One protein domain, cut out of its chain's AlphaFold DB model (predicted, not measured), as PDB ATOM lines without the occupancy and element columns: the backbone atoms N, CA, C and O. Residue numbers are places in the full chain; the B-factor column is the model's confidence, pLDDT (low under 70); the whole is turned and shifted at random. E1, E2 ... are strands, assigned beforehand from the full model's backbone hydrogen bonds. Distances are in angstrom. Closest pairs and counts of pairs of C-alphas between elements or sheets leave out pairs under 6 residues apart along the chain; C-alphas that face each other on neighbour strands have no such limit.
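What this domain is: This is residues 20 to 221 of the 502 residues of an uncharacterized protein of Anaerolineae bacterium (UniProt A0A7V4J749). Four small sheets, each of four strands, stand face to face in turn like the blades of a partial, open propeller, with the first strand of each, E1, E5, E9 and E13, on the inside of the fan and the last, E4, E8, E12 and E16, toward the outside. The sheets E5 to E8 and E9 to E12 make the middle of the row, with E1 to E4 at one end and E13 to E16 at the other. The printed part has 202 residues, no named helix and sixteen named strands, E1 to E16 in chain order; the class is all strand, and each sheet is antiparallel, its order across following the chain. The whole is compact, with a radius of gyration of the C-alphas of 16.7 A and spans of 49 by 40 by 32 A.

Where its parts are: E1, residues 20 to 26, begins at C-alpha 20, (5.290, 32.549, -38.006). E2 is residues 31 to 38, E3 41 to 49, 25.4 A long, and E4 55 to 57. E5 is residues 75 to 81, E6 86 to 93, E7 100 to 106 and E8 112 to 117. E9, residues 124 to 132, bends by 59 degrees at residue 127. E10, 136 to 145, and E11, 150 to 159, measure 28.1 A and 28.7 A; E12 is 169 to 174. E13 is residues 182 to 186, E14 191 to 198, E15 202 to 208 and E16 216 to 218, ending at C-alpha 218, (16.068, 7.963, -32.900).

How they stand to each other: Each sheet is a meander, each strand the antiparallel neighbour of the one before, and these neighbours form hairpins. In the hairpin E1 and E2, N 22 and O 35 are 2.8 A apart, within hydrogen-bond range; so are N 79 and O 88 of E5 and E6, 2.9 A, N 139 and O 156 of E10 and E11, 3.0 A, and N 194 and O 206 of E14 and E15, 2.8 A. The four sheets form a stack of sheets, face to face in turn. Between the first two, the closest C-alphas of E1 and E5 are those of Thr 24 and Ala 78, 6.1 A. Between the second and third, those of E5 and E9 are Gly 77 and Asp 129, 4.2 A. Between the third and fourth, those of E9 and E13 are Ala 131 and Ala 184, 5.3 A. E1 and E13 are apart.

The domain as a whole: The C-alphas of Pro 51 and Ala 147, the two farthest apart, are 54.4 A from each other. The printed part has no cut. The link E4 to E5, 17 residues, is long; its residues 63 to 64 pair antiparallel with residues 43 to 44 of E3. The mean pLDDT of the printed part is 80.4, and 39 residues are under 70, among them 50 to 54, 66 to 75 and 94 to 98.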
ATOM      1  N   HIS A  20       5.505  33.997 -38.177       73.56
ATOM      2  CA  HIS A  20       5.290  32.549 -38.006       73.56
ATOM      3  C   HIS A  20       4.576  31.852 -39.168       73.56
ATOM      4  O   HIS A  20       3.501  31.282 -38.972       73.56
ATOM      5  N   PRO A  21       5.160  31.848 -40.378       79.94
ATOM      6  CA  PRO A  21       4.593  31.035 -41.435       79.94
ATOM      7  C   PRO A  21       4.593  29.557 -41.008       79.94
ATOM      8  O   PRO A  21       5.584  29.043 -40.480       79.94
ATOM      9  N   ARG A  22       3.481  28.869 -41.263       81.69
ATOM     10  CA  ARG A  22       3.361  27.408 -41.254       81.69
ATOM     11  C   ARG A  22       2.715  26.988 -42.559       81.69
ATOM     12  O   ARG A  22       1.791  27.642 -43.036       81.69
ATOM     13  N   LEU A  23       3.229  25.921 -43.150       86.06
ATOM     14  CA  LEU A  23       2.832  25.490 -44.477       86.06
ATOM     15  C   LEU A  23       2.490  24.007 -44.444       86.06
ATOM     16  O   LEU A  23       3.320  23.194 -44.046       86.06
ATOM     17  N   THR A  24       1.297  23.669 -44.915       87.06
ATOM     18  CA  THR A  24       0.813  22.287 -44.995       87.06
ATOM     19  C   THR A  24       0.369  22.001 -46.415       87.06
ATOM     20  O   THR A  24      -0.328  22.816 -47.016       87.06
ATOM     21  N   TYR A  25       0.763  20.850 -46.956       85.62
ATOM     22  CA  TYR A  25       0.412  20.440 -48.312       85.62
ATOM     23  C   TYR A  25      -0.656  19.346 -48.327       85.62
ATOM     24  O   TYR A  25      -0.645  18.430 -47.507       85.62
ATOM     25  N   GLU A  26      -1.539  19.435 -49.311       83.94
ATOM     26  CA  GLU A  26      -2.561  18.466 -49.655       83.94
ATOM     27  C   GLU A  26      -2.333  17.975 -51.089       83.94
ATOM     28  O   GLU A  26      -2.383  18.741 -52.054       83.94
ATOM     29  N   ALA A  27      -2.046  16.679 -51.215       68.88
ATOM     30  CA  ALA A  27      -1.550  16.098 -52.457       68.88
ATOM     31  C   ALA A  27      -2.612  15.890 -53.543       68.88
ATOM     32  O   ALA A  27      -2.261  15.885 -54.719       68.88
ATOM     33  N   GLY A  28      -3.883  15.715 -53.181       70.31
ATOM     34  CA  GLY A  28      -4.961  15.413 -54.121       70.31
ATOM     35  C   GLY A  28      -5.358  16.598 -55.002       70.31
ATOM     36  O   GLY A  28      -5.608  16.407 -56.188       70.31
ATOM     37  N   ASN A  29      -5.372  17.823 -54.467       71.75
ATOM     38  CA  ASN A  29      -5.790  19.031 -55.191       71.75
ATOM     39  C   ASN A  29      -4.662  20.047 -55.403       71.75
ATOM     40  O   ASN A  29      -4.940  21.199 -55.758       71.75
ATOM     41  N   ASN A  30      -3.401  19.644 -55.200       80.62
ATOM     42  CA  ASN A  30      -2.230  20.523 -55.306       80.62
ATOM     43  C   ASN A  30      -2.384  21.794 -54.451       80.62
ATOM     44  O   ASN A  30      -2.078  22.913 -54.886       80.62
ATOM     45  N   LEU A  31      -2.925  21.618 -53.248       86.56
ATOM     46  CA  LEU A  31      -3.371  22.695 -52.381       86.56
ATOM     47  C   LEU A  31      -2.415  22.835 -51.198       86.56
ATOM     48  O   LEU A  31      -2.070  21.863 -50.536       86.56
ATOM     49  N   PHE A  32      -2.005  24.059 -50.907       87.88
ATOM     50  CA  PHE A  32      -1.250  24.400 -49.714       87.88
ATOM     51  C   PHE A  32      -2.101  25.281 -48.813       87.88
ATOM     52  O   PHE A  32      -2.775  26.196 -49.287       87.88
ATOM     53  N   LEU A  33      -2.019  25.045 -47.513       89.50
ATOM     54  CA  LEU A  33      -2.508  25.959 -46.496       89.50
ATOM     55  C   LEU A  33      -1.306  26.669 -45.875       89.50
ATOM     56  O   LEU A  33      -0.451  26.023 -45.271       89.50
ATOM     57  N   LEU A  34      -1.249  27.990 -46.032       88.25
ATOM     58  CA  LEU A  34      -0.307  28.861 -45.342       88.25
ATOM     59  C   LEU A  34      -1.029  29.532 -44.171       88.25
ATOM     60  O   LEU A  34      -1.937  30.337 -44.389       88.25
ATOM     61  N   THR A  35      -0.618  29.235 -42.942       86.75
ATOM     62  CA  THR A  35      -1.071  29.962 -41.750       86.75
ATOM     63  C   THR A  35       0.033  30.877 -41.238       86.75
ATOM     64  O   THR A  35       1.218  30.576 -41.367       86.75
ATOM     65  N   TYR A  36      -0.354  32.051 -40.750       82.25
ATOM     66  CA  TYR A  36       0.572  33.081 -40.286       82.25
ATOM     67  C   TYR A  36      -0.156  34.114 -39.428       82.25
ATOM     68  O   TYR A  36      -1.363  34.333 -39.560       82.25
ATOM     69  N   THR A  37       0.589  34.803 -38.574       77.50
ATOM     70  CA  THR A  37       0.084  35.923 -37.780       77.50
ATOM     71  C   THR A  37       0.351  37.234 -38.511       77.50
ATOM     72  O   THR A  37       1.445  37.462 -39.021       77.50
ATOM     73  N   HIS A  38      -0.634  38.127 -38.576       77.44
ATOM     74  CA  HIS A  38      -0.414  39.496 -39.050       77.44
ATOM     75  C   HIS A  38      -1.434  40.451 -38.440       77.44
ATOM     76  O   HIS A  38      -2.635  40.183 -38.507       77.44
ATOM     77  N   ALA A  39      -0.969  41.598 -37.933       74.50
ATOM     78  CA  ALA A  39      -1.804  42.606 -37.273       74.50
ATOM     79  C   ALA A  39      -2.673  42.003 -36.151       74.50
ATOM     80  O   ALA A  39      -3.883  42.216 -36.110       74.50
ATOM     81  N   ASN A  40      -2.051  41.204 -35.277       71.44
ATOM     82  CA  ASN A  40      -2.689  40.546 -34.127       71.44
ATOM     83  C   ASN A  40      -3.862  39.618 -34.492       71.44
ATOM     84  O   ASN A  40      -4.742  39.363 -33.672       71.44
ATOM     85  N   GLN A  41      -3.889  39.116 -35.730       74.31
ATOM     86  CA  GLN A  41      -4.892  38.168 -36.206       74.31
ATOM     87  C   GLN A  41      -4.243  36.892 -36.726       74.31
ATOM     88  O   GLN A  41      -3.244  36.929 -37.452       74.31
ATOM     89  N   ARG A  42      -4.884  35.768 -36.395       80.62
ATOM     90  CA  ARG A  42      -4.555  34.434 -36.890       80.62
ATOM     91  C   ARG A  42      -5.127  34.252 -38.290       80.62
ATOM     92  O   ARG A  42      -6.346  34.137 -38.434       80.62
ATOM     93  N   LYS A  43      -4.262  34.252 -39.305       83.81
ATOM     94  CA  LYS A  43      -4.653  34.251 -40.715       83.81
ATOM     95  C   LYS A  43      -4.293  32.945 -41.406       83.81
ATOM     96  O   LYS A  43      -3.278  32.325 -41.103       83.81
ATOM     97  N   ALA A  44      -5.139  32.555 -42.348       86.44
ATOM     98  CA  ALA A  44      -4.977  31.375 -43.177       86.44
ATOM     99  C   ALA A  44      -5.260  31.713 -44.645       86.44
ATOM    100  O   ALA A  44      -6.264  32.348 -44.981       86.44
ATOM    101  N   VAL A  45      -4.367  31.289 -45.530       87.25
ATOM    102  CA  VAL A  45      -4.459  31.508 -46.973       87.25
ATOM    103  C   VAL A  45      -4.238  30.186 -47.677       87.25
ATOM    104  O   VAL A  45      -3.311  29.447 -47.349       87.25
ATOM    105  N   PHE A  46      -5.081  29.901 -48.663       87.50
ATOM    106  CA  PHE A  46      -4.880  28.746 -49.519       87.50
ATOM    107  C   PHE A  46      -4.089  29.150 -50.753       87.50
ATOM    108  O   PHE A  46      -4.407  30.133 -51.425       87.50
ATOM    109  N   LEU A  47      -3.066  28.368 -51.064       85.81
ATOM    110  CA  LEU A  47      -2.270  28.508 -52.271       85.81
ATOM    111  C   LEU A  47      -2.507  27.274 -53.130       85.81
ATOM    112  O   LEU A  47      -2.526  26.157 -52.620       85.81
ATOM    113  N   ARG A  48      -2.659  27.449 -54.437       83.62
ATOM    114  CA  ARG A  48      -2.689  26.332 -55.378       83.62
ATOM    115  C   ARG A  48      -1.436  26.350 -56.220       83.62
ATOM    116  O   ARG A  48      -1.050  27.391 -56.759       83.62
ATOM    117  N   TYR A  49      -0.823  25.185 -56.338       75.00
ATOM    118  CA  TYR A  49       0.226  24.977 -57.316       75.00
ATOM    119  C   TYR A  49      -0.382  24.887 -58.720       75.00
ATOM    120  O   TYR A  49      -1.337  24.143 -58.949       75.00
ATOM    121  N   GLN A  50       0.174  25.659 -59.652       67.38
ATOM    122  CA  GLN A  50      -0.081  25.525 -61.084       67.38
ATOM    123  C   GLN A  50       1.170  24.936 -61.752       67.38
ATOM    124  O   GLN A  50       2.267  25.218 -61.277       67.38
ATOM    125  N   PRO A  51       1.046  24.145 -62.834       57.69
ATOM    126  CA  PRO A  51       2.207  23.606 -63.546       57.69
ATOM    127  C   PRO A  51       3.206  24.718 -63.928       57.69
ATOM    128  O   PRO A  51       2.893  25.567 -64.759       57.69
ATOM    129  N   GLY A  52       4.386  24.733 -63.293       57.09
ATOM    130  CA  GLY A  52       5.393  25.804 -63.384       57.09
ATOM    131  C   GLY A  52       5.912  26.239 -61.997       57.09
ATOM    132  O   GLY A  52       5.483  25.694 -60.988       57.09
ATOM    133  N   PRO A  53       6.830  27.221 -61.877       54.19
ATOM    134  CA  PRO A  53       7.349  27.670 -60.574       54.19
ATOM    135  C   PRO A  53       6.379  28.579 -59.785       54.19
ATOM    136  O   PRO A  53       6.752  29.104 -58.735       54.19
ATOM    137  N   SER A  54       5.157  28.802 -60.278       62.50
ATOM    138  CA  SER A  54       4.212  29.796 -59.754       62.50
ATOM    139  C   SER A  54       3.172  29.206 -58.795       62.50
ATOM    140  O   SER A  54       2.465  28.251 -59.118       62.50
ATOM    141  N   LEU A  55       3.021  29.845 -57.632       70.06
ATOM    142  CA  LEU A  55       1.930  29.623 -56.680       70.06
ATOM    143  C   LEU A  55       0.857  30.693 -56.887       70.06
ATOM    144  O   LEU A  55       1.180  31.878 -56.958       70.06
ATOM    145  N   THR A  56      -0.411  30.291 -56.945       75.94
ATOM    146  CA  THR A  56      -1.541  31.232 -56.996       75.94
ATOM    147  C   THR A  56      -2.246  31.265 -55.650       75.94
ATOM    148  O   THR A  56      -2.597  30.216 -55.109       75.94
ATOM    149  N   VAL A  57      -2.482  32.461 -55.114       76.06
ATOM    150  CA  VAL A  57      -3.313  32.661 -53.922       76.06
ATOM    151  C   VAL A  57      -4.781  32.467 -54.308       76.06
ATOM    152  O   VAL A  57      -5.269  33.139 -55.213       76.06
ATOM    153  N   LEU A  58      -5.481  31.536 -53.657       76.94
ATOM    154  CA  LEU A  58      -6.859  31.179 -54.015       76.94
ATOM    155  C   LEU A  58      -7.910  32.133 -53.441       76.94
ATOM    156  O   LEU A  58      -8.970  32.298 -54.038       76.94
ATOM    157  N   ASN A  59      -7.641  32.748 -52.290       70.88
ATOM    158  CA  ASN A  59      -8.568  33.643 -51.605       70.88
ATOM    159  C   ASN A  59      -8.053  35.088 -51.600       70.88
ATOM    160  O   ASN A  59      -6.948  35.362 -51.143       70.88
ATOM    161  N   ALA A  60      -8.887  36.030 -52.057       61.75
ATOM    162  CA  ALA A  60      -8.550  37.457 -52.091       61.75
ATOM    163  C   ALA A  60      -8.344  38.065 -50.688       61.75
ATOM    164  O   ALA A  60      -7.610  39.041 -50.542       61.75
ATOM    165  N   ALA A  61      -8.970  37.481 -49.660       75.19
ATOM    166  CA  ALA A  61      -8.793  37.850 -48.260       75.19
ATOM    167  C   ALA A  61      -8.468  36.610 -47.404       75.19
ATOM    168  O   ALA A  61      -9.090  35.562 -47.599       75.19
ATOM    169  N   PRO A  62      -7.526  36.713 -46.448       79.31
ATOM    170  CA  PRO A  62      -7.170  35.618 -45.550       79.31
ATOM    171  C   PRO A  62      -8.334  35.239 -44.630       79.31
ATOM    172  O   PRO A  62      -9.010  36.109 -44.082       79.31
ATOM    173  N   TYR A  63      -8.520  33.939 -44.407       83.25
ATOM    174  CA  TYR A  63      -9.459  33.424 -43.416       83.25
ATOM    175  C   TYR A  63      -8.949  33.717 -42.005       83.25
ATOM    176  O   TYR A  63      -7.756  33.578 -41.731       83.25
ATOM    177  N   ILE A  64      -9.855  34.107 -41.109       80.31
ATOM    178  CA  ILE A  64      -9.543  34.404 -39.709       80.31
ATOM    179  C   ILE A  64      -9.961  33.204 -38.857       80.31
ATOM    180  O   ILE A  64     -11.129  32.824 -38.845       80.31
ATOM    181  N   LEU A  65      -9.005  32.598 -38.152       73.62
ATOM    182  CA  LEU A  65      -9.217  31.331 -37.437       73.62
ATOM    183  C   LEU A  65      -9.764  31.487 -36.003       73.62
ATOM    184  O   LEU A  65     -10.277  30.519 -35.438       73.62
ATOM    185  N   GLY A  66      -9.709  32.691 -35.423       65.25
ATOM    186  CA  GLY A  66     -10.147  32.969 -34.049       65.25
ATOM    187  C   GLY A  66     -10.771  34.356 -33.876       65.25
ATOM    188  O   GLY A  66     -10.604  35.232 -34.720       65.25
ATOM    189  N   THR A  67     -11.506  34.553 -32.780       54.97
ATOM    190  CA  THR A  67     -12.256  35.790 -32.485       54.97
ATOM    191  C   THR A  67     -11.508  36.782 -31.589       54.97
ATOM    192  O   THR A  67     -11.962  37.913 -31.449       54.97
ATOM    193  N   GLN A  68     -10.379  36.390 -30.984       52.84
ATOM    194  CA  GLN A  68      -9.632  37.221 -30.033       52.84
ATOM    195  C   GLN A  68      -8.375  37.843 -30.659       52.84
ATOM    196  O   GLN A  68      -7.624  37.183 -31.377       52.84
ATOM    197  N   THR A  69      -8.148  39.122 -30.359       49.66
ATOM    198  CA  THR A  69      -6.929  39.884 -30.664       49.66
ATOM    199  C   THR A  69      -5.975  39.794 -29.470       49.66
ATOM    200  O   THR A  69      -6.190  40.497 -28.486       49.66
ATOM    201  N   TRP A  70      -4.949  38.940 -29.518       52.66
ATOM    202  CA  TRP A  70      -3.946  38.818 -28.443       52.66
ATOM    203  C   TRP A  70      -2.539  39.257 -28.861       52.66
ATOM    204  O   TRP A  70      -2.235  39.398 -30.045       52.66
ATOM    205  N   THR A  71      -1.723  39.492 -27.828       43.16
ATOM    206  CA  THR A  71      -0.413  40.161 -27.779       43.16
ATOM    207  C   THR A  71       0.803  39.226 -27.828       43.16
ATOM    208  O   THR A  71       1.926  39.723 -27.772       43.16
ATOM    209  N   VAL A  72       0.624  37.901 -27.938       46.88
ATOM    210  CA  VAL A  72       1.743  36.945 -28.035       46.88
ATOM    211  C   VAL A  72       1.451  35.845 -29.067       46.88
ATOM    212  O   VAL A  72       0.332  35.341 -29.209       46.88
ATOM    213  N   ASP A  73       2.494  35.536 -29.826       52.22
ATOM    214  CA  ASP A  73       2.578  34.594 -30.936       52.22
ATOM    215  C   ASP A  73       1.989  33.201 -30.633       52.22
ATOM    216  O   ASP A  73       2.409  32.526 -29.699       52.22
ATOM    217  N   SER A  74       1.001  32.758 -31.426       57.38
ATOM    218  CA  SER A  74       0.095  31.669 -31.008       57.38
ATOM    219  C   SER A  74      -0.129  30.524 -32.010       57.38
ATOM    220  O   SER A  74      -0.819  29.569 -31.664       57.38
ATOM    221  N   PHE A  75       0.429  30.548 -33.228       68.56
ATOM    222  CA  PHE A  75       0.234  29.429 -34.167       68.56
ATOM    223  C   PHE A  75       1.124  28.226 -33.870       68.56
ATOM    224  O   PHE A  75       2.350  28.327 -33.792       68.56
ATOM    225  N   GLY A  76       0.463  27.076 -33.793       75.06
ATOM    226  CA  GLY A  76       1.062  25.766 -33.680       75.06
ATOM    227  C   GLY A  76       1.407  25.171 -35.046       75.06
ATOM    228  O   GLY A  76       2.270  25.690 -35.754       75.06
ATOM    229  N   GLY A  77       0.699  24.113 -35.432       85.12
ATOM    230  CA  GLY A  77       0.838  23.382 -36.686       85.12
ATOM    231  C   GLY A  77      -0.465  23.284 -37.475       85.12
ATOM    232  O   GLY A  77      -1.527  23.751 -37.054       85.12
ATOM    233  N   ALA A  78      -0.389  22.656 -38.645       89.94
ATOM    234  CA  ALA A  78      -1.573  22.266 -39.396       89.94
ATOM    235  C   ALA A  78      -1.341  20.950 -40.144       89.94
ATOM    236  O   ALA A  78      -0.276  20.729 -40.721       89.94
ATOM    237  N   ALA A  79      -2.364  20.103 -40.186       90.75
ATOM    238  CA  ALA A  79      -2.326  18.813 -40.860       90.75
ATOM    239  C   ALA A  79      -3.566  18.626 -41.733       90.75
ATOM    240  O   ALA A  79      -4.684  18.934 -41.319       90.75
ATOM    241  N   TYR A  80      -3.374  18.117 -42.948       90.00
ATOM    242  CA  TYR A  80      -4.487  17.759 -43.816       90.00
ATOM    243  C   TYR A  80      -5.044  16.382 -43.449       90.00
ATOM    244  O   TYR A  80      -4.287  15.438 -43.227       90.00
ATOM    245  N   VAL A  81      -6.371  16.265 -43.442       88.94
ATOM    246  CA  VAL A  81      -7.097  15.026 -43.176       88.94
ATOM    247  C   VAL A  81      -7.875  14.625 -44.425       88.94
ATOM    248  O   VAL A  81      -8.907  15.211 -44.757       88.94
ATOM    249  N   SER A  82      -7.400  13.585 -45.113       81.62
ATOM    250  CA  SER A  82      -7.981  13.125 -46.382       81.62
ATOM    251  C   SER A  82      -9.435  12.675 -46.252       81.62
ATOM    252  O   SER A  82     -10.246  12.995 -47.115       81.62
ATOM    253  N   GLY A  83      -9.786  11.992 -45.159       80.12
ATOM    254  CA  GLY A  83     -11.145  11.489 -44.936       80.12
ATOM    255  C   GLY A  83     -12.211  12.580 -44.779       80.12
ATOM    256  O   GLY A  83     -13.380  12.326 -45.049       80.12
ATOM    257  N   THR A  84     -11.832  13.794 -44.363       83.12
ATOM    258  CA  THR A  84     -12.771  14.911 -44.138       83.12
ATOM    259  C   THR A  84     -12.627  16.039 -45.159       83.12
ATOM    260  O   THR A  84     -13.486  16.926 -45.213       83.12
ATOM    261  N   GLY A  85     -11.556  16.028 -45.961       86.25
ATOM    262  CA  GLY A  85     -11.224  17.105 -46.892       86.25
ATOM    263  C   GLY A  85     -10.896  18.429 -46.195       86.25
ATOM    264  O   GLY A  85     -11.076  19.495 -46.783       86.25
ATOM    265  N   ALA A  86     -10.480  18.381 -44.927       89.31
ATOM    266  CA  ALA A  86     -10.236  19.556 -44.097       89.31
ATOM    267  C   ALA A  86      -8.807  19.568 -43.543       89.31
ATOM    268  O   ALA A  86      -8.162  18.532 -43.393       89.31
ATOM    269  N   PHE A  87      -8.334  20.760 -43.198       92.25
ATOM    270  CA  PHE A  87      -7.105  20.953 -42.442       92.25
ATOM    271  C   PHE A  87      -7.449  21.102 -40.967       92.25
ATOM    272  O   PHE A  87      -8.286  21.931 -40.623       92.25
ATOM    273  N   LEU A  88      -6.799  20.340 -40.095       92.94
ATOM    274  CA  LEU A  88      -6.797  20.603 -38.662       92.94
ATOM    275  C   LEU A  88      -5.680  21.595 -38.361       92.94
ATOM    276  O   LEU A  88      -4.529  21.336 -38.701       92.94
ATOM    277  N   VAL A  89      -6.024  22.725 -37.751       91.44
ATOM    278  CA  VAL A  89      -5.089  23.797 -37.402       91.44
ATOM    279  C   VAL A  89      -5.051  23.940 -35.891       91.44
ATOM    280  O   VAL A  89      -6.102  24.077 -35.261       91.44
ATOM    281  N   THR A  90      -3.850  23.921 -35.318       90.25
ATOM    282  CA  THR A  90      -3.626  24.064 -33.880       90.25
ATOM    283  C   THR A  90      -3.064  25.436 -33.529       90.25
ATOM    284  O   THR A  90      -2.335  26.073 -34.295       90.25
ATOM    285  N   TRP A  91      -3.420  25.921 -32.345       86.31
ATOM    286  CA  TRP A  91      -2.888  27.161 -31.793       86.31
ATOM    287  C   TRP A  91      -2.914  27.115 -30.270       86.31
ATOM    288  O   TRP A  91      -3.655  26.339 -29.672       86.31
ATOM    289  N   TRP A  92      -2.118  27.971 -29.652       81.31
ATOM    290  CA  TRP A  92      -2.149  28.226 -28.219       81.31
ATOM    291  C   TRP A  92      -2.809  29.579 -27.945       81.31
ATOM    292  O   TRP A  92      -2.701  30.498 -28.753       81.31
ATOM    293  N   ASP A  93      -3.540  29.703 -26.845       76.19
ATOM    294  CA  ASP A  93      -4.143  30.960 -26.408       76.19
ATOM    295  C   ASP A  93      -4.035  31.109 -24.888       76.19
ATOM    296  O   ASP A  93      -4.118  30.122 -24.156       76.19
ATOM    297  N   ALA A  94      -3.910  32.343 -24.404       68.69
ATOM    298  CA  ALA A  94      -3.814  32.652 -22.976       68.69
ATOM    299  C   ALA A  94      -4.920  33.626 -22.519       68.69
ATOM    300  O   ALA A  94      -4.613  34.681 -21.965       68.69
ATOM    301  N   PRO A  95      -6.216  33.289 -22.705       58.72
ATOM    302  CA  PRO A  95      -7.327  34.159 -22.309       58.72
ATOM    303  C   PRO A  95      -7.392  34.405 -20.785       58.72
ATOM    304  O   PRO A  95      -8.055  35.338 -20.339       58.72
ATOM    305  N   GLY A  96      -6.683  33.589 -19.999       58.19
ATOM    306  CA  GLY A  96      -6.306  33.793 -18.603       58.19
ATOM    307  C   GLY A  96      -5.068  32.939 -18.314       58.19
ATOM    308  O   GLY A  96      -4.934  31.862 -18.891       58.19
ATOM    309  N   TYR A  97      -4.133  33.420 -17.493       59.31
ATOM    310  CA  TYR A  97      -2.932  32.646 -17.163       59.31
ATOM    311  C   TYR A  97      -3.294  31.482 -16.227       59.31
ATOM    312  O   TYR A  97      -3.955  31.733 -15.214       59.31
ATOM    313  N   PRO A  98      -2.851  30.239 -16.500       68.81
ATOM    314  CA  PRO A  98      -2.008  29.793 -17.620       68.81
ATOM    315  C   PRO A  98      -2.788  29.401 -18.899       68.81
ATOM    316  O   PRO A  98      -3.954  29.011 -18.835       68.81
ATOM    317  N   GLY A  99      -2.130  29.493 -20.066       75.38
ATOM    318  CA  GLY A  99      -2.758  29.320 -21.387       75.38
ATOM    319  C   GLY A  99      -2.978  27.868 -21.845       75.38
ATOM    320  O   GLY A  99      -2.325  26.942 -21.369       75.38
ATOM    321  N   GLN A 100      -3.885  27.677 -22.810       83.38
ATOM    322  CA  GLN A 100      -4.342  26.381 -23.332       83.38
ATOM    323  C   GLN A 100      -4.070  26.227 -24.831       83.38
ATOM    324  O   GLN A 100      -4.048  27.201 -25.582       83.38
ATOM    325  N   SER A 101      -3.929  24.981 -25.278       87.75
ATOM    326  CA  SER A 101      -3.839  24.632 -26.694       87.75
ATOM    327  C   SER A 101      -5.185  24.171 -27.254       87.75
ATOM    328  O   SER A 101      -5.965  23.488 -26.588       87.75
ATOM    329  N   TYR A 102      -5.438  24.517 -28.511       88.25
ATOM    330  CA  TYR A 102      -6.692  24.281 -29.220       88.25
ATOM    331  C   TYR A 102      -6.436  23.718 -30.616       88.25
ATOM    332  O   TYR A 102      -5.359  23.900 -31.190       88.25
ATOM    333  N   VAL A 103      -7.457  23.080 -31.183       91.62
ATOM    334  CA  VAL A 103      -7.493  22.626 -32.576       91.62
ATOM    335  C   VAL A 103      -8.845  22.942 -33.207       91.62
ATOM    336  O   VAL A 103      -9.881  22.918 -32.542       91.62
ATOM    337  N   ARG A 104      -8.848  23.234 -34.508       90.88
ATOM    338  CA  ARG A 104     -10.070  23.461 -35.289       90.88
ATOM    339  C   ARG A 104      -9.879  23.035 -36.730       90.88
ATOM    340  O   ARG A 104      -8.787  23.178 -37.275       90.88
ATOM    341  N   SER A 105     -10.947  22.560 -37.363       91.75
ATOM    342  CA  SER A 105     -10.925  22.271 -38.794       91.75
ATOM    343  C   SER A 105     -11.205  23.515 -39.648       91.75
ATOM    344  O   SER A 105     -12.057  24.340 -39.310       91.75
ATOM    345  N   LEU A 106     -10.496  23.632 -40.768       91.00
ATOM    346  CA  LEU A 106     -10.693  24.622 -41.824       91.00
ATOM    347  C   LEU A 106     -10.759  23.897 -43.170       91.00
ATOM    348  O   LEU A 106      -9.832  23.177 -43.548       91.00
ATOM    349  N   LYS A 107     -11.846  24.104 -43.911       89.19
ATOM    350  CA  LYS A 107     -12.000  23.599 -45.278       89.19
ATOM    351  C   LYS A 107     -11.551  24.635 -46.322       89.19
ATOM    352  O   LYS A 107     -11.545  25.831 -46.027       89.19
ATOM    353  N   PRO A 108     -11.207  24.206 -47.554       84.56
ATOM    354  CA  PRO A 108     -10.800  25.114 -48.636       84.56
ATOM    355  C   PRO A 108     -11.853  26.164 -49.022       84.56
ATOM    356  O   PRO A 108     -11.506  27.244 -49.498       84.56
ATOM    357  N   ASP A 109     -13.131  25.862 -48.793       83.62
ATOM    358  CA  ASP A 109     -14.264  26.774 -48.995       83.62
ATOM    359  C   ASP A 109     -14.412  27.833 -47.880       83.62
ATOM    360  O   ASP A 109     -15.314  28.666 -47.938       83.62
ATOM    361  N   GLY A 110     -13.533  27.814 -46.872       82.94
ATOM    362  CA  GLY A 110     -13.568  28.717 -45.724       82.94
ATOM    363  C   GLY A 110     -14.429  28.231 -44.560       82.94
ATOM    364  O   GLY A 110     -14.483  28.905 -43.530       82.94
ATOM    365  N   THR A 111     -15.082  27.070 -44.674       88.19
ATOM    366  CA  THR A 111     -15.912  26.515 -43.599       88.19
ATOM    367  C   THR A 111     -15.048  26.140 -42.399       88.19
ATOM    368  O   THR A 111     -14.082  25.381 -42.520       88.19
ATOM    369  N   LEU A 112     -15.429  26.639 -41.223       87.62
ATOM    370  CA  LEU A 112     -14.758  26.369 -39.954       87.62
ATOM    371  C   LEU A 112     -15.545  25.351 -39.124       87.62
ATOM    372  O   LEU A 112     -16.743  25.524 -38.908       87.62
ATOM    373  N   GLY A 113     -14.869  24.327 -38.604       86.19
ATOM    374  CA  GLY A 113     -15.467  23.367 -37.674       86.19
ATOM    375  C   GLY A 113     -15.602  23.891 -36.245       86.19
ATOM    376  O   GLY A 113     -15.351  25.067 -35.963       86.19
ATOM    377  N   ALA A 114     -15.981  23.004 -35.324       86.62
ATOM    378  CA  ALA A 114     -15.942  23.284 -33.892       86.62
ATOM    379  C   ALA A 114     -14.489  23.364 -33.390       86.62
ATOM    380  O   ALA A 114     -13.600  22.703 -33.928       86.62
ATOM    381  N   THR A 115     -14.259  24.185 -32.366       88.31
ATOM    382  CA  THR A 115     -12.969  24.258 -31.671       88.31
ATOM    383  C   THR A 115     -12.934  23.210 -30.565       88.31
ATOM    384  O   THR A 115     -13.811  23.214 -29.702       88.31
ATOM    385  N   SER A 116     -11.904  22.368 -30.559       90.31
ATOM    386  CA  SER A 116     -11.620  21.430 -29.470       90.31
ATOM    387  C   SER A 116     -10.448  21.936 -28.630       90.31
ATOM    388  O   SER A 116      -9.455  22.423 -29.174       90.31
ATOM    389  N   THR A 117     -10.538  21.788 -27.311       89.88
ATOM    390  CA  THR A 117      -9.424  22.047 -26.388       89.88
ATOM    391  C   THR A 117      -8.543  20.802 -26.283       89.88
ATOM    392  O   THR A 117      -9.056  19.699 -26.103       89.88
ATOM    393  N   LEU A 118      -7.226  20.971 -26.403       88.00
ATOM    394  CA  LEU A 118      -6.246  19.878 -26.369       88.00
ATOM    395  C   LEU A 118      -5.697  19.606 -24.966       88.00
ATOM    396  O   LEU A 118      -5.264  18.494 -24.678       88.00
ATOM    397  N   THR A 119      -5.677  20.625 -24.109       85.69
ATOM    398  CA  THR A 119      -4.937  20.610 -22.843       85.69
ATOM    399  C   THR A 119      -5.825  21.051 -21.680       85.69
ATOM    400  O   THR A 119      -6.708  21.889 -21.875       85.69
ATOM    401  N   PRO A 120      -5.614  20.521 -20.463       76.69
ATOM    402  CA  PRO A 120      -6.411  20.888 -19.295       76.69
ATOM    403  C   PRO A 120      -6.152  22.334 -18.838       76.69
ATOM    404  O   PRO A 120      -5.191  22.983 -19.246       76.69
ATOM    405  N   VAL A 121      -7.024  22.837 -17.959       69.31
ATOM    406  CA  VAL A 121      -6.872  24.148 -17.305       69.31
ATOM    407  C   VAL A 121      -5.873  24.036 -16.146       69.31
ATOM    408  O   VAL A 121      -5.913  23.054 -15.411       69.31
ATOM    409  N   GLY A 122      -5.034  25.057 -15.937       66.25
ATOM    410  CA  GLY A 122      -4.181  25.176 -14.741       66.25
ATOM    411  C   GLY A 122      -2.678  24.980 -14.964       66.25
ATOM    412  O   GLY A 122      -1.909  25.207 -14.036       66.25
ATOM    413  N   GLU A 123      -2.242  24.647 -16.181       69.50
ATOM    414  CA  GLU A 123      -0.825  24.545 -16.564       69.50
ATOM    415  C   GLU A 123      -0.619  25.130 -17.970       69.50
ATOM    416  O   GLU A 123      -1.507  24.988 -18.816       69.50
ATOM    417  N   SER A 124       0.523  25.785 -18.238       72.19
ATOM    418  CA  SER A 124       0.742  26.417 -19.548       72.19
ATOM    419  C   SER A 124       1.170  25.365 -20.560       72.19
ATOM    420  O   SER A 124       2.200  24.707 -20.394       72.19
ATOM    421  N   HIS A 125       0.361  25.196 -21.602       75.19
ATOM    422  CA  HIS A 125       0.625  24.248 -22.674       75.19
ATOM    423  C   HIS A 125       0.724  24.972 -24.013       75.19
ATOM    424  O   HIS A 125      -0.297  25.320 -24.608       75.19
ATOM    425  N   GLU A 126       1.946  25.188 -24.492       77.19
ATOM    426  CA  GLU A 126       2.260  26.164 -25.539       77.19
ATOM    427  C   GLU A 126       2.736  25.504 -26.844       77.19
ATOM    428  O   GLU A 126       3.271  24.393 -26.848       77.19
ATOM    429  N   VAL A 127       2.566  26.233 -27.952       76.69
ATOM    430  CA  VAL A 127       3.078  25.916 -29.302       76.69
ATOM    431  C   VAL A 127       2.749  24.487 -29.791       76.69
ATOM    432  O   VAL A 127       3.654  23.689 -30.035       76.69
ATOM    433  N   PRO A 128       1.459  24.135 -29.945       87.31
ATOM    434  CA  PRO A 128       1.056  22.783 -30.328       87.31
ATOM    435  C   PRO A 128       1.336  22.482 -31.808       87.31
ATOM    436  O   PRO A 128       0.690  23.073 -32.661       87.31
ATOM    437  N   ASP A 129       2.194  21.535 -32.168       89.94
ATOM    438  CA  ASP A 129       2.298  21.026 -33.547       89.94
ATOM    439  C   ASP A 129       1.384  19.805 -33.767       89.94
ATOM    440  O   ASP A 129       0.995  19.136 -32.806       89.94
ATOM    441  N   ILE A 130       1.004  19.515 -35.016       92.81
ATOM    442  CA  ILE A 130       0.086  18.408 -35.340       92.81
ATOM    443  C   ILE A 130       0.472  17.693 -36.634       92.81
ATOM    444  O   ILE A 130       0.769  18.319 -37.649       92.81
ATOM    445  N   ALA A 131       0.369  16.364 -36.622       91.81
ATOM    446  CA  ALA A 131       0.421  15.532 -37.817       91.81
ATOM    447  C   ALA A 131      -0.744  14.544 -37.817       91.81
ATOM    448  O   ALA A 131      -1.138  14.032 -36.769       91.81
ATOM    449  N   CYS A 132      -1.268  14.243 -39.001       91.75
ATOM    450  CA  CYS A 132      -2.376  13.313 -39.176       91.75
ATOM    451  C   CYS A 132      -1.970  12.136 -40.053       91.75
ATOM    452  O   CYS A 132      -1.387  12.316 -41.124       91.75
ATOM    453  N   GLY A 133      -2.310  10.940 -39.585       87.44
ATOM    454  CA  GLY A 133      -2.331   9.726 -40.376       87.44
ATOM    455  C   GLY A 133      -3.711   9.472 -40.971       87.44
ATOM    456  O   GLY A 133      -4.535  10.374 -41.113       87.44
ATOM    457  N   VAL A 134      -3.962   8.217 -41.340       80.62
ATOM    458  CA  VAL A 134      -5.205   7.827 -42.026       80.62
ATOM    459  C   VAL A 134      -6.410   7.821 -41.078       80.62
ATOM    460  O   VAL A 134      -7.498   8.240 -41.468       80.62
ATOM    461  N   SER A 135      -6.228   7.349 -39.843       83.88
ATOM    462  CA  SER A 135      -7.316   7.141 -38.873       83.88
ATOM    463  C   SER A 135      -7.234   8.032 -37.635       83.88
ATOM    464  O   SER A 135      -8.242   8.245 -36.967       83.88
ATOM    465  N   GLU A 136      -6.050   8.551 -37.322       90.75
ATOM    466  CA  GLU A 136      -5.766   9.293 -36.094       90.75
ATOM    467  C   GLU A 136      -4.770  10.412 -36.388       90.75
ATOM    468  O   GLU A 136      -4.064  10.371 -37.399       90.75
ATOM    469  N   CYS A 137      -4.697  11.394 -35.500       94.44
ATOM    470  CA  CYS A 137      -3.699  12.451 -35.511       94.44
ATOM    471  C   CYS A 137      -2.995  12.518 -34.156       94.44
ATOM    472  O   CYS A 137      -3.569  12.167 -33.126       94.44
ATOM    473  N   LEU A 138      -1.763  13.013 -34.160       95.31
ATOM    474  CA  LEU A 138      -0.979  13.271 -32.960       95.31
ATOM    475  C   LEU A 138      -0.723  14.772 -32.862       95.31
ATOM    476  O   LEU A 138      -0.148  15.353 -33.786       95.31
ATOM    477  N   ALA A 139      -1.137  15.379 -31.753       94.75
ATOM    478  CA  ALA A 139      -0.736  16.733 -31.393       94.75
ATOM    479  C   ALA A 139       0.308  16.682 -30.276       94.75
ATOM    480  O   ALA A 139       0.174  15.891 -29.340       94.75
ATOM    481  N   VAL A 140       1.337  17.517 -30.384       92.44
ATOM    482  CA  VAL A 140       2.437  17.622 -29.417       92.44
ATOM    483  C   VAL A 140       2.697  19.082 -29.087       92.44
ATOM    484  O   VAL A 140       2.504  19.939 -29.939       92.44
ATOM    485  N   GLY A 141       3.175  19.390 -27.889       89.62
ATOM    486  CA  GLY A 141       3.517  20.766 -27.535       89.62
ATOM    487  C   GLY A 141       4.387  20.858 -26.293       89.62
ATOM    488  O   GLY A 141       4.780  19.844 -25.708       89.62
ATOM    489  N   LYS A 142       4.701  22.089 -25.888       86.19
ATOM    490  CA  LYS A 142       5.474  22.354 -24.675       86.19
ATOM    491  C   LYS A 142       4.589  22.452 -23.463       86.19
ATOM    492  O   LYS A 142       3.490  22.993 -23.520       86.19
ATOM    493  N   TYR A 143       5.124  21.977 -22.361       83.44
ATOM    494  CA  TYR A 143       4.523  22.029 -21.051       83.44
ATOM    495  C   TYR A 143       5.378  22.896 -20.130       83.44
ATOM    496  O   TYR A 143       6.598  22.713 -20.057       83.44
ATOM    497  N   TYR A 144       4.731  23.811 -19.411       77.69
ATOM    498  CA  TYR A 144       5.358  24.639 -18.396       77.69
ATOM    499  C   TYR A 144       4.491  24.737 -17.136       77.69
ATOM    500  O   TYR A 144       3.348  25.201 -17.174       77.69
ATOM    501  N   ASN A 145       5.062  24.317 -16.007       75.75
ATOM    502  CA  ASN A 145       4.453  24.440 -14.689       75.75
ATOM    503  C   ASN A 145       5.404  25.187 -13.744       75.75
ATOM    504  O   ASN A 145       6.345  24.605 -13.197       75.75
ATOM    505  N   ASP A 146       5.124  26.481 -13.555       68.50
ATOM    506  CA  ASP A 146       5.860  27.377 -12.654       68.50
ATOM    507  C   ASP A 146       5.894  26.871 -11.214       68.50
ATOM    508  O   ASP A 146       6.943  26.882 -10.574       68.50
ATOM    509  N   ALA A 147       4.749  26.414 -10.700       68.31
ATOM    510  CA  ALA A 147       4.603  26.026  -9.301       68.31
ATOM    511  C   ALA A 147       5.460  24.802  -8.948       68.31
ATOM    512  O   ALA A 147       5.966  24.695  -7.833       68.31
ATOM    513  N   ALA A 148       5.641  23.889  -9.906       67.81
ATOM    514  CA  ALA A 148       6.452  22.687  -9.748       67.81
ATOM    515  C   ALA A 148       7.874  22.817 -10.329       67.81
ATOM    516  O   ALA A 148       8.636  21.854 -10.246       67.81
ATOM    517  N   ALA A 149       8.223  23.960 -10.937       68.44
ATOM    518  CA  ALA A 149       9.447  24.163 -11.719       68.44
ATOM    519  C   ALA A 149       9.696  23.052 -12.765       68.44
ATOM    520  O   ALA A 149      10.834  22.638 -13.001       68.44
ATOM    521  N   ARG A 150       8.622  22.541 -13.384       71.31
ATOM    522  CA  ARG A 150       8.689  21.459 -14.378       71.31
ATOM    523  C   ARG A 150       8.497  22.007 -15.781       71.31
ATOM    524  O   ARG A 150       7.611  22.825 -16.025       71.31
ATOM    525  N   ARG A 151       9.319  21.509 -16.702       79.12
ATOM    526  CA  ARG A 151       9.225  21.772 -18.136       79.12
ATOM    527  C   ARG A 151       9.161  20.436 -18.867       79.12
ATOM    528  O   ARG A 151       9.644  19.418 -18.375       79.12
ATOM    529  N   GLY A 152       8.517  20.390 -20.017       84.56
ATOM    530  CA  GLY A 152       8.445  19.129 -20.735       84.56
ATOM    531  C   GLY A 152       7.692  19.205 -22.037       84.56
ATOM    532  O   GLY A 152       7.353  20.282 -22.527       84.56
ATOM    533  N   LEU A 153       7.420  18.025 -22.573       88.44
ATOM    534  CA  LEU A 153       6.684  17.831 -23.807       88.44
ATOM    535  C   LEU A 153       5.442  17.005 -23.534       88.44
ATOM    536  O   LEU A 153       5.535  15.899 -23.000       88.44
ATOM    537  N   TRP A 154       4.297  17.535 -23.936       90.88
ATOM    538  CA  TRP A 154       3.026  16.830 -23.889       90.88
ATOM    539  C   TRP A 154       2.645  16.322 -25.275       90.88
ATOM    540  O   TRP A 154       3.093  16.841 -26.301       90.88
ATOM    541  N   ALA A 155       1.792  15.309 -25.288       93.38
ATOM    542  CA  ALA A 155       1.186  14.752 -26.475       93.38
ATOM    543  C   ALA A 155      -0.246  14.288 -26.188       93.38
ATOM    544  O   ALA A 155      -0.597  13.933 -25.060       93.38
ATOM    545  N   VAL A 156      -1.079  14.299 -27.226       95.00
ATOM    546  CA  VAL A 156      -2.455  13.799 -27.176       95.00
ATOM    547  C   VAL A 156      -2.856  13.227 -28.532       95.00
ATOM    548  O   VAL A 156      -2.554  13.804 -29.583       95.00
ATOM    549  N   TRP A 157      -3.538  12.083 -28.512       95.75
ATOM    550  CA  TRP A 157      -4.130  11.492 -29.705       95.75
ATOM    551  C   TRP A 157      -5.470  12.151 -30.014       95.75
ATOM    552  O   TRP A 157      -6.257  12.441 -29.113       95.75
ATOM    553  N   LEU A 158      -5.722  12.386 -31.298       95.12
ATOM    554  CA  LEU A 158      -6.940  12.989 -31.822       95.12
ATOM    555  C   LEU A 158      -7.537  12.081 -32.895       95.12
ATOM    556  O   LEU A 158      -6.814  11.439 -33.658       95.12
ATOM    557  N   ASN A 159      -8.859  12.083 -33.027       92.75
ATOM    558  CA  ASN A 159      -9.496  11.551 -34.229       92.75
ATOM    559  C   ASN A 159      -9.350  12.531 -35.412       92.75
ATOM    560  O   ASN A 159      -8.925  13.679 -35.267       92.75
ATOM    561  N   THR A 160      -9.778  12.100 -36.596       89.62
ATOM    562  CA  THR A 160      -9.755  12.891 -37.841       89.62
ATOM    563  C   THR A 160     -10.642  14.145 -37.825       89.62
ATOM    564  O   THR A 160     -10.533  14.989 -38.715       89.62
ATOM    565  N   ALA A 161     -11.499  14.308 -36.812       88.56
ATOM    566  CA  ALA A 161     -12.283  15.520 -36.581       88.56
ATOM    567  C   ALA A 161     -11.593  16.511 -35.619       88.56
ATOM    568  O   ALA A 161     -12.129  17.592 -35.383       88.56
ATOM    569  N   GLY A 162     -10.418  16.170 -35.076       89.88
ATOM    570  CA  GLY A 162      -9.694  16.996 -34.110       89.88
ATOM    571  C   GLY A 162     -10.248  16.895 -32.687       89.88
ATOM    572  O   GLY A 162     -10.157  17.856 -31.929       89.88
ATOM    573  N   VAL A 163     -10.859  15.770 -32.314       92.50
ATOM    574  CA  VAL A 163     -11.341  15.519 -30.946       92.50
ATOM    575  C   VAL A 163     -10.361  14.589 -30.218       92.50
ATOM    576  O   VAL A 163     -10.019  13.554 -30.797       92.50
ATOM    577  N   PRO A 164      -9.924  14.910 -28.981       93.69
ATOM    578  CA  PRO A 164      -9.078  14.034 -28.162       93.69
ATOM    579  C   PRO A 164      -9.645  12.624 -27.995       93.69
ATOM    580  O   PRO A 164     -10.794  12.453 -27.591       93.69
ATOM    581  N   THR A 165      -8.830  11.615 -28.303       93.81
ATOM    582  CA  THR A 165      -9.134  10.184 -28.133       93.81
ATOM    583  C   THR A 165      -8.315   9.532 -27.024       93.81
ATOM    584  O   THR A 165      -8.652   8.435 -26.584       93.81
ATOM    585  N   SER A 166      -7.270  10.202 -26.533       93.00
ATOM    586  CA  SER A 166      -6.490   9.778 -25.370       93.00
ATOM    587  C   SER A 166      -6.505  10.832 -24.268       93.00
ATOM    588  O   SER A 166      -6.772  12.009 -24.507       93.00
ATOM    589  N   ALA A 167      -6.129  10.417 -23.057       90.25
ATOM    590  CA  ALA A 167      -5.646  11.360 -22.055       90.25
ATOM    591  C   ALA A 167      -4.345  12.030 -22.537       90.25
ATOM    592  O   ALA A 167      -3.629  11.476 -23.380       90.25
ATOM    593  N   LEU A 168      -4.043  13.206 -21.988       89.62
ATOM    594  CA  LEU A 168      -2.760  13.875 -22.191       89.62
ATOM    595  C   LEU A 168      -1.641  13.028 -21.565       89.62
ATOM    596  O   LEU A 168      -1.758  12.584 -20.422       89.62
ATOM    597  N   PHE A 169      -0.569  12.797 -22.315       90.75
ATOM    598  CA  PHE A 169       0.610  12.064 -21.861       90.75
ATOM    599  C   PHE A 169       1.875  12.862 -22.160       90.75
ATOM    600  O   PHE A 169       1.858  13.796 -22.959       90.75
ATOM    601  N   TYR A 170       2.980  12.514 -21.503       88.31
ATOM    602  CA  TYR A 170       4.222  13.272 -21.595       88.31
ATOM    603  C   TYR A 170       5.309  12.462 -22.292       88.31
ATOM    604  O   TYR A 170       5.572  11.319 -21.926       88.31
ATOM    605  N   LEU A 171       5.937  13.072 -23.296       86.31
ATOM    606  CA  LEU A 171       7.037  12.472 -24.054       86.31
ATOM    607  C   LEU A 171       8.372  12.645 -23.325       86.31
ATOM    608  O   LEU A 171       9.250  11.792 -23.408       86.31
ATOM    609  N   ASP A 172       8.513  13.761 -22.614       82.81
ATOM    610  CA  ASP A 172       9.678  14.086 -21.805       82.81
ATOM    611  C   ASP A 172       9.248  15.004 -20.659       82.81
ATOM    612  O   ASP A 172       8.603  16.028 -20.888       82.81
ATOM    613  N   VAL A 173       9.604  14.632 -19.433       72.69
ATOM    614  CA  VAL A 173       9.389  15.442 -18.231       72.69
ATOM    615  C   VAL A 173      10.745  15.605 -17.565       72.69
ATOM    616  O   VAL A 173      11.268  14.668 -16.963       72.69
ATOM    617  N   SER A 174      11.334  16.791 -17.683       68.38
ATOM    618  CA  SER A 174      12.640  17.097 -17.097       68.38
ATOM    619  C   SER A 174      12.686  18.540 -16.581       68.38
ATOM    620  O   SER A 174      11.747  19.313 -16.734       68.38
ATOM    621  N   SER A 175      13.758  18.931 -15.895       63.50
ATOM    622  CA  SER A 175      13.971  20.337 -15.505       63.50
ATOM    623  C   SER A 175      14.617  21.172 -16.620       63.50
ATOM    624  O   SER A 175      14.949  22.336 -16.405       63.50
ATOM    625  N   GLN A 176      14.830  20.567 -17.792       69.56
ATOM    626  CA  GLN A 176      15.569  21.144 -18.910       69.56
ATOM    627  C   GLN A 176      14.708  22.100 -19.733       69.56
ATOM    628  O   GLN A 176      13.482  22.118 -19.643       69.56
ATOM    629  N   THR A 177      15.365  22.929 -20.533       65.75
ATOM    630  CA  THR A 177      14.695  23.801 -21.502       65.75
ATOM    631  C   THR A 177      14.456  23.060 -22.813       65.75
ATOM    632  O   THR A 177      15.355  22.383 -23.312       65.75
ATOM    633  N   HIS A 178      13.255  23.209 -23.380       70.12
ATOM    634  CA  HIS A 178      12.865  22.584 -24.647       70.12
ATOM    635  C   HIS A 178      12.493  23.648 -25.687       70.12
ATOM    636  O   HIS A 178      11.665  24.523 -25.402       70.12
ATOM    637  N   ASP A 179      13.049  23.567 -26.903       73.94
ATOM    638  CA  ASP A 179      12.497  24.324 -28.043       73.94
ATOM    639  C   ASP A 179      11.252  23.625 -28.619       73.94
ATOM    640  O   ASP A 179      10.830  22.572 -28.138       73.94
ATOM    641  N   ASP A 180      10.590  24.274 -29.582       78.62
ATOM    642  CA  ASP A 180       9.269  23.883 -30.093       78.62
ATOM    643  C   ASP A 180       9.295  22.451 -30.648       78.62
ATOM    644  O   ASP A 180      10.045  22.196 -31.598       78.62
ATOM    645  N   PRO A 181       8.506  21.513 -30.081       83.31
ATOM    646  CA  PRO A 181       8.434  20.166 -30.616       83.31
ATOM    647  C   PRO A 181       7.741  20.192 -31.975       83.31
ATOM    648  O   PRO A 181       6.835  20.989 -32.222       83.31
ATOM    649  N   LEU A 182       8.156  19.281 -32.842       84.56
ATOM    650  CA  LEU A 182       7.570  19.097 -34.160       84.56
ATOM    651  C   LEU A 182       7.150  17.659 -34.349       84.56
ATOM    652  O   LEU A 182       7.790  16.759 -33.801       84.56
ATOM    653  N   VAL A 183       6.145  17.438 -35.188       88.56
ATOM    654  CA  VAL A 183       5.685  16.096 -35.531       88.56
ATOM    655  C   VAL A 183       5.436  15.958 -37.032       88.56
ATOM    656  O   VAL A 183       4.850  16.825 -37.671       88.56
ATOM    657  N   ALA A 184       5.859  14.835 -37.612       88.69
ATOM    658  CA  ALA A 184       5.475  14.445 -38.967       88.69
ATOM    659  C   ALA A 184       5.056  12.975 -39.016       88.69
ATOM    660  O   ALA A 184       5.581  12.134 -38.284       88.69
ATOM    661  N   TYR A 185       4.114  12.664 -39.904       89.19
ATOM    662  CA  TYR A 185       3.612  11.310 -40.116       89.19
ATOM    663  C   TYR A 185       4.300  10.644 -41.314       89.19
ATOM    664  O   TYR A 185       4.440  11.251 -42.378       89.19
ATOM    665  N   SER A 186       4.687   9.381 -41.143       86.94
ATOM    666  CA  SER A 186       5.193   8.493 -42.188       86.94
ATOM    667  C   SER A 186       4.125   7.455 -42.551       86.94
ATOM    668  O   SER A 186       3.950   6.480 -41.815       86.94
ATOM    669  N   PRO A 187       3.440   7.589 -43.702       83.06
ATOM    670  CA  PRO A 187       2.480   6.590 -44.174       83.06
ATOM    671  C   PRO A 187       3.113   5.227 -44.466       83.06
ATOM    672  O   PRO A 187       2.446   4.204 -44.374       83.06
ATOM    673  N   THR A 188       4.400   5.197 -44.824       81.00
ATOM    674  CA  THR A 188       5.087   3.952 -45.205       81.00
ATOM    675  C   THR A 188       5.372   3.052 -44.010       81.00
ATOM    676  O   THR A 188       5.268   1.835 -44.126       81.00
ATOM    677  N   GLN A 189       5.718   3.643 -42.866       82.56
ATOM    678  CA  GLN A 189       5.951   2.910 -41.619       82.56
ATOM    679  C   GLN A 189       4.741   2.926 -40.683       82.56
ATOM    680  O   GLN A 189       4.747   2.217 -39.683       82.56
ATOM    681  N   ASN A 190       3.725   3.733 -40.997       88.81
ATOM    682  CA  ASN A 190       2.613   4.055 -40.109       88.81
ATOM    683  C   ASN A 190       3.091   4.545 -38.729       88.81
ATOM    684  O   ASN A 190       2.659   4.058 -37.685       88.81
ATOM    685  N   THR A 191       4.028   5.492 -38.732       90.00
ATOM    686  CA  THR A 191       4.663   6.028 -37.522       90.00
ATOM    687  C   THR A 191       4.682   7.548 -37.534       90.00
ATOM    688  O   THR A 191       4.655   8.187 -38.587       90.00
ATOM    689  N   TYR A 192       4.748   8.127 -36.341       91.12
ATOM    690  CA  TYR A 192       4.945   9.551 -36.117       91.12
ATOM    691  C   TYR A 192       6.368   9.778 -35.640       91.12
ATOM    692  O   TYR A 192       6.820   9.121 -34.704       91.12
ATOM    693  N   LEU A 193       7.066  10.706 -36.280       89.25
ATOM    694  CA  LEU A 193       8.375  11.163 -35.847       89.25
ATOM    695  C   LEU A 193       8.197  12.499 -35.136       89.25
ATOM    696  O   LEU A 193       7.750  13.464 -35.754       89.25
ATOM    697  N   VAL A 194       8.532  12.534 -33.849       89.00
ATOM    698  CA  VAL A 194       8.544  13.744 -33.030       89.00
ATOM    699  C   VAL A 194       9.986  14.178 -32.823       89.00
ATOM    700  O   VAL A 194      10.821  13.360 -32.445       89.00
ATOM    701  N   THR A 195      10.287  15.452 -33.046       84.31
ATOM    702  CA  THR A 195      11.634  16.015 -32.865       84.31
ATOM    703  C   THR A 195      11.584  17.267 -32.007       84.31
ATOM    704  O   THR A 195      10.656  18.059 -32.144       84.31
ATOM    705  N   TRP A 196      12.589  17.478 -31.166       81.62
ATOM    706  CA  TRP A 196      12.738  18.682 -30.346       81.62
ATOM    707  C   TRP A 196      14.215  18.935 -30.039       81.62
ATOM    708  O   TRP A 196      15.081  18.171 -30.462       81.62
ATOM    709  N   THR A 197      14.525  19.992 -29.297       77.94
ATOM    710  CA  THR A 197      15.868  20.236 -28.753       77.94
ATOM    711  C   THR A 197      15.809  20.357 -27.232       77.94
ATOM    712  O   THR A 197      14.795  20.774 -26.673       77.94
ATOM    713  N   LYS A 198      16.899  19.981 -26.567       78.12
ATOM    714  CA  LYS A 198      17.143  20.146 -25.129       78.12
ATOM    715  C   LYS A 198      18.293  21.121 -24.911       78.12
ATOM    716  O   LYS A 198      19.225  21.115 -25.708       78.12
ATOM    717  N   ASP A 199      18.235  21.913 -23.843       69.94
ATOM    718  CA  ASP A 199      19.339  22.688 -23.247       69.94
ATOM    719  C   ASP A 199      20.423  23.173 -24.217       69.94
ATOM    720  O   ASP A 199      21.386  22.467 -24.501       69.94
ATOM    721  N   PHE A 200      20.344  24.421 -24.675       65.88
ATOM    722  CA  PHE A 200      21.316  24.952 -25.641       65.88
ATOM    723  C   PHE A 200      21.366  24.132 -26.949       65.88
ATOM    724  O   PHE A 200      22.434  23.958 -27.547       65.88
ATOM    725  N   GLY A 201      20.203  23.675 -27.424       68.75
ATOM    726  CA  GLY A 201      20.035  23.249 -28.810       68.75
ATOM    727  C   GLY A 201      20.437  21.813 -29.134       68.75
ATOM    728  O   GLY A 201      20.637  21.510 -30.309       68.75
ATOM    729  N   TYR A 202      20.576  20.926 -28.146       74.56
ATOM    730  CA  TYR A 202      20.861  19.513 -28.399       74.56
ATOM    731  C   TYR A 202      19.635  18.812 -28.990       74.56
ATOM    732  O   TYR A 202      18.616  18.687 -28.312       74.56
ATOM    733  N   PRO A 203      19.706  18.326 -30.231       77.25
ATOM    734  CA  PRO A 203      18.563  17.743 -30.915       77.25
ATOM    735  C   PRO A 203      18.188  16.381 -30.330       77.25
ATOM    736  O   PRO A 203      19.040  15.602 -29.905       77.25
ATOM    737  N   GLN A 204      16.894  16.096 -30.318       82.19
ATOM    738  CA  GLN A 204      16.282  14.871 -29.825       82.19
ATOM    739  C   GLN A 204      15.182  14.442 -30.787       82.19
ATOM    740  O   GLN A 204      14.519  15.280 -31.406       82.19
ATOM    741  N   ALA A 205      14.960  13.136 -30.889       84.56
ATOM    742  CA  ALA A 205      13.852  12.615 -31.660       84.56
ATOM    743  C   ALA A 205      13.324  11.302 -31.101       84.56
ATOM    744  O   ALA A 205      14.061  10.482 -30.548       84.56
ATOM    745  N   MET A 206      12.024  11.105 -31.278       88.31
ATOM    746  CA  MET A 206      11.307   9.929 -30.830       88.31
ATOM    747  C   MET A 206      10.274   9.512 -31.865       88.31
ATOM    748  O   MET A 206       9.535  10.332 -32.407       88.31
ATOM    749  N   ARG A 207      10.193   8.209 -32.105       90.06
ATOM    750  CA  ARG A 207       9.192   7.604 -32.973       90.06
ATOM    751  C   ARG A 207       8.054   7.018 -32.146       90.06
ATOM    752  O   ARG A 207       8.312   6.228 -31.238       90.06
ATOM    753  N   LEU A 208       6.815   7.348 -32.502       91.88
ATOM    754  CA  LEU A 208       5.595   6.799 -31.910       91.88
ATOM    755  C   LEU A 208       4.779   6.025 -32.949       91.88
ATOM    756  O   LEU A 208       4.757   6.364 -34.134       91.88
ATOM    757  N   THR A 209       4.071   5.001 -32.489       91.44
ATOM    758  CA  THR A 209       3.027   4.307 -33.253       91.44
ATOM    759  C   THR A 209       1.646   4.828 -32.840       91.44
ATOM    760  O   THR A 209       1.499   5.242 -31.687       91.44
ATOM    761  N   PRO A 210       0.637   4.797 -33.733       91.12
ATOM    762  CA  PRO A 210      -0.740   5.178 -33.408       91.12
ATOM    763  C   PRO A 210      -1.235   4.552 -32.097       91.12
ATOM    764  O   PRO A 210      -0.968   3.377 -31.834       91.12
ATOM    765  N   GLY A 211      -1.899   5.351 -31.262       87.81
ATOM    766  CA  GLY A 211      -2.428   4.949 -29.954       87.81
ATOM    767  C   GLY A 211      -1.397   4.691 -28.844       87.81
ATOM    768  O   GLY A 211      -1.790   4.480 -27.698       87.81
ATOM    769  N   SER A 212      -0.089   4.717 -29.130       90.12
ATOM    770  CA  SER A 212       0.942   4.501 -28.104       90.12
ATOM    771  C   SER A 212       1.150   5.742 -27.233       90.12
ATOM    772  O   SER A 212       1.163   6.866 -27.729       90.12
ATOM    773  N   THR A 213       1.386   5.544 -25.938       88.81
ATOM    774  CA  THR A 213       1.772   6.610 -24.994       88.81
ATOM    775  C   THR A 213       3.285   6.683 -24.760       88.81
ATOM    776  O   THR A 213       3.754   7.537 -24.013       88.81
ATOM    777  N   SER A 214       4.062   5.808 -25.406       85.12
ATOM    778  CA  SER A 214       5.528   5.791 -25.364       85.12
ATOM    779  C   SER A 214       6.129   5.563 -26.758       85.12
ATOM    780  O   SER A 214       5.447   5.122 -27.689       85.12
ATOM    781  N   GLY A 215       7.408   5.899 -26.925       84.31
ATOM    782  CA  GLY A 215       8.099   5.811 -28.210       84.31
ATOM    783  C   GLY A 215       9.537   5.313 -28.097       84.31
ATOM    784  O   GLY A 215      10.059   5.086 -27.008       84.31
ATOM    785  N   SER A 216      10.183   5.131 -29.248       84.06
ATOM    786  CA  SER A 216      11.596   4.743 -29.348       84.06
ATOM    787  C   SER A 216      12.448   5.938 -29.771       84.06
ATOM    788  O   SER A 216      12.104   6.610 -30.744       84.06
ATOM    789  N   ALA A 217      13.558   6.194 -29.074       81.38
ATOM    790  CA  ALA A 217      14.494   7.258 -29.438       81.38
ATOM    791  C   ALA A 217      15.177   6.972 -30.789       81.38
ATOM    792  O   ALA A 217      15.519   5.825 -31.084       81.38
ATOM    793  N   VAL A 218      15.382   8.015 -31.595       77.69
ATOM    794  CA  VAL A 218      16.068   7.963 -32.900       77.69
ATOM    795  C   VAL A 218      17.008   9.162 -33.070       77.69
ATOM    796  O   VAL A 218      16.880  10.165 -32.367       77.69
ATOM    797  N   PHE A 219      17.964   9.073 -33.999       68.56
ATOM    798  CA  PHE A 219      18.949  10.131 -34.253       68.56
ATOM    799  C   PHE A 219      18.509  11.007 -35.427       68.56
ATOM    800  O   PHE A 219      18.829  10.706 -36.564       68.56
ATOM    801  N   ALA A 220      17.795  12.105 -35.177       59.06
ATOM    802  CA  ALA A 220      17.252  12.936 -36.261       59.06
ATOM    803  C   ALA A 220      18.214  13.978 -36.854       59.06
ATOM    804  O   ALA A 220      17.787  14.792 -37.660       59.06
ATOM    805  N   THR A 221      19.500  14.006 -36.487       63.78
ATOM    806  CA  THR A 221      20.474  14.925 -37.109       63.78
ATOM    807  C   THR A 221      21.921  14.522 -36.814       63.78
ATOM    808  O   THR A 221      22.200  13.873 -35.808       63.78
TER     809      THR A 221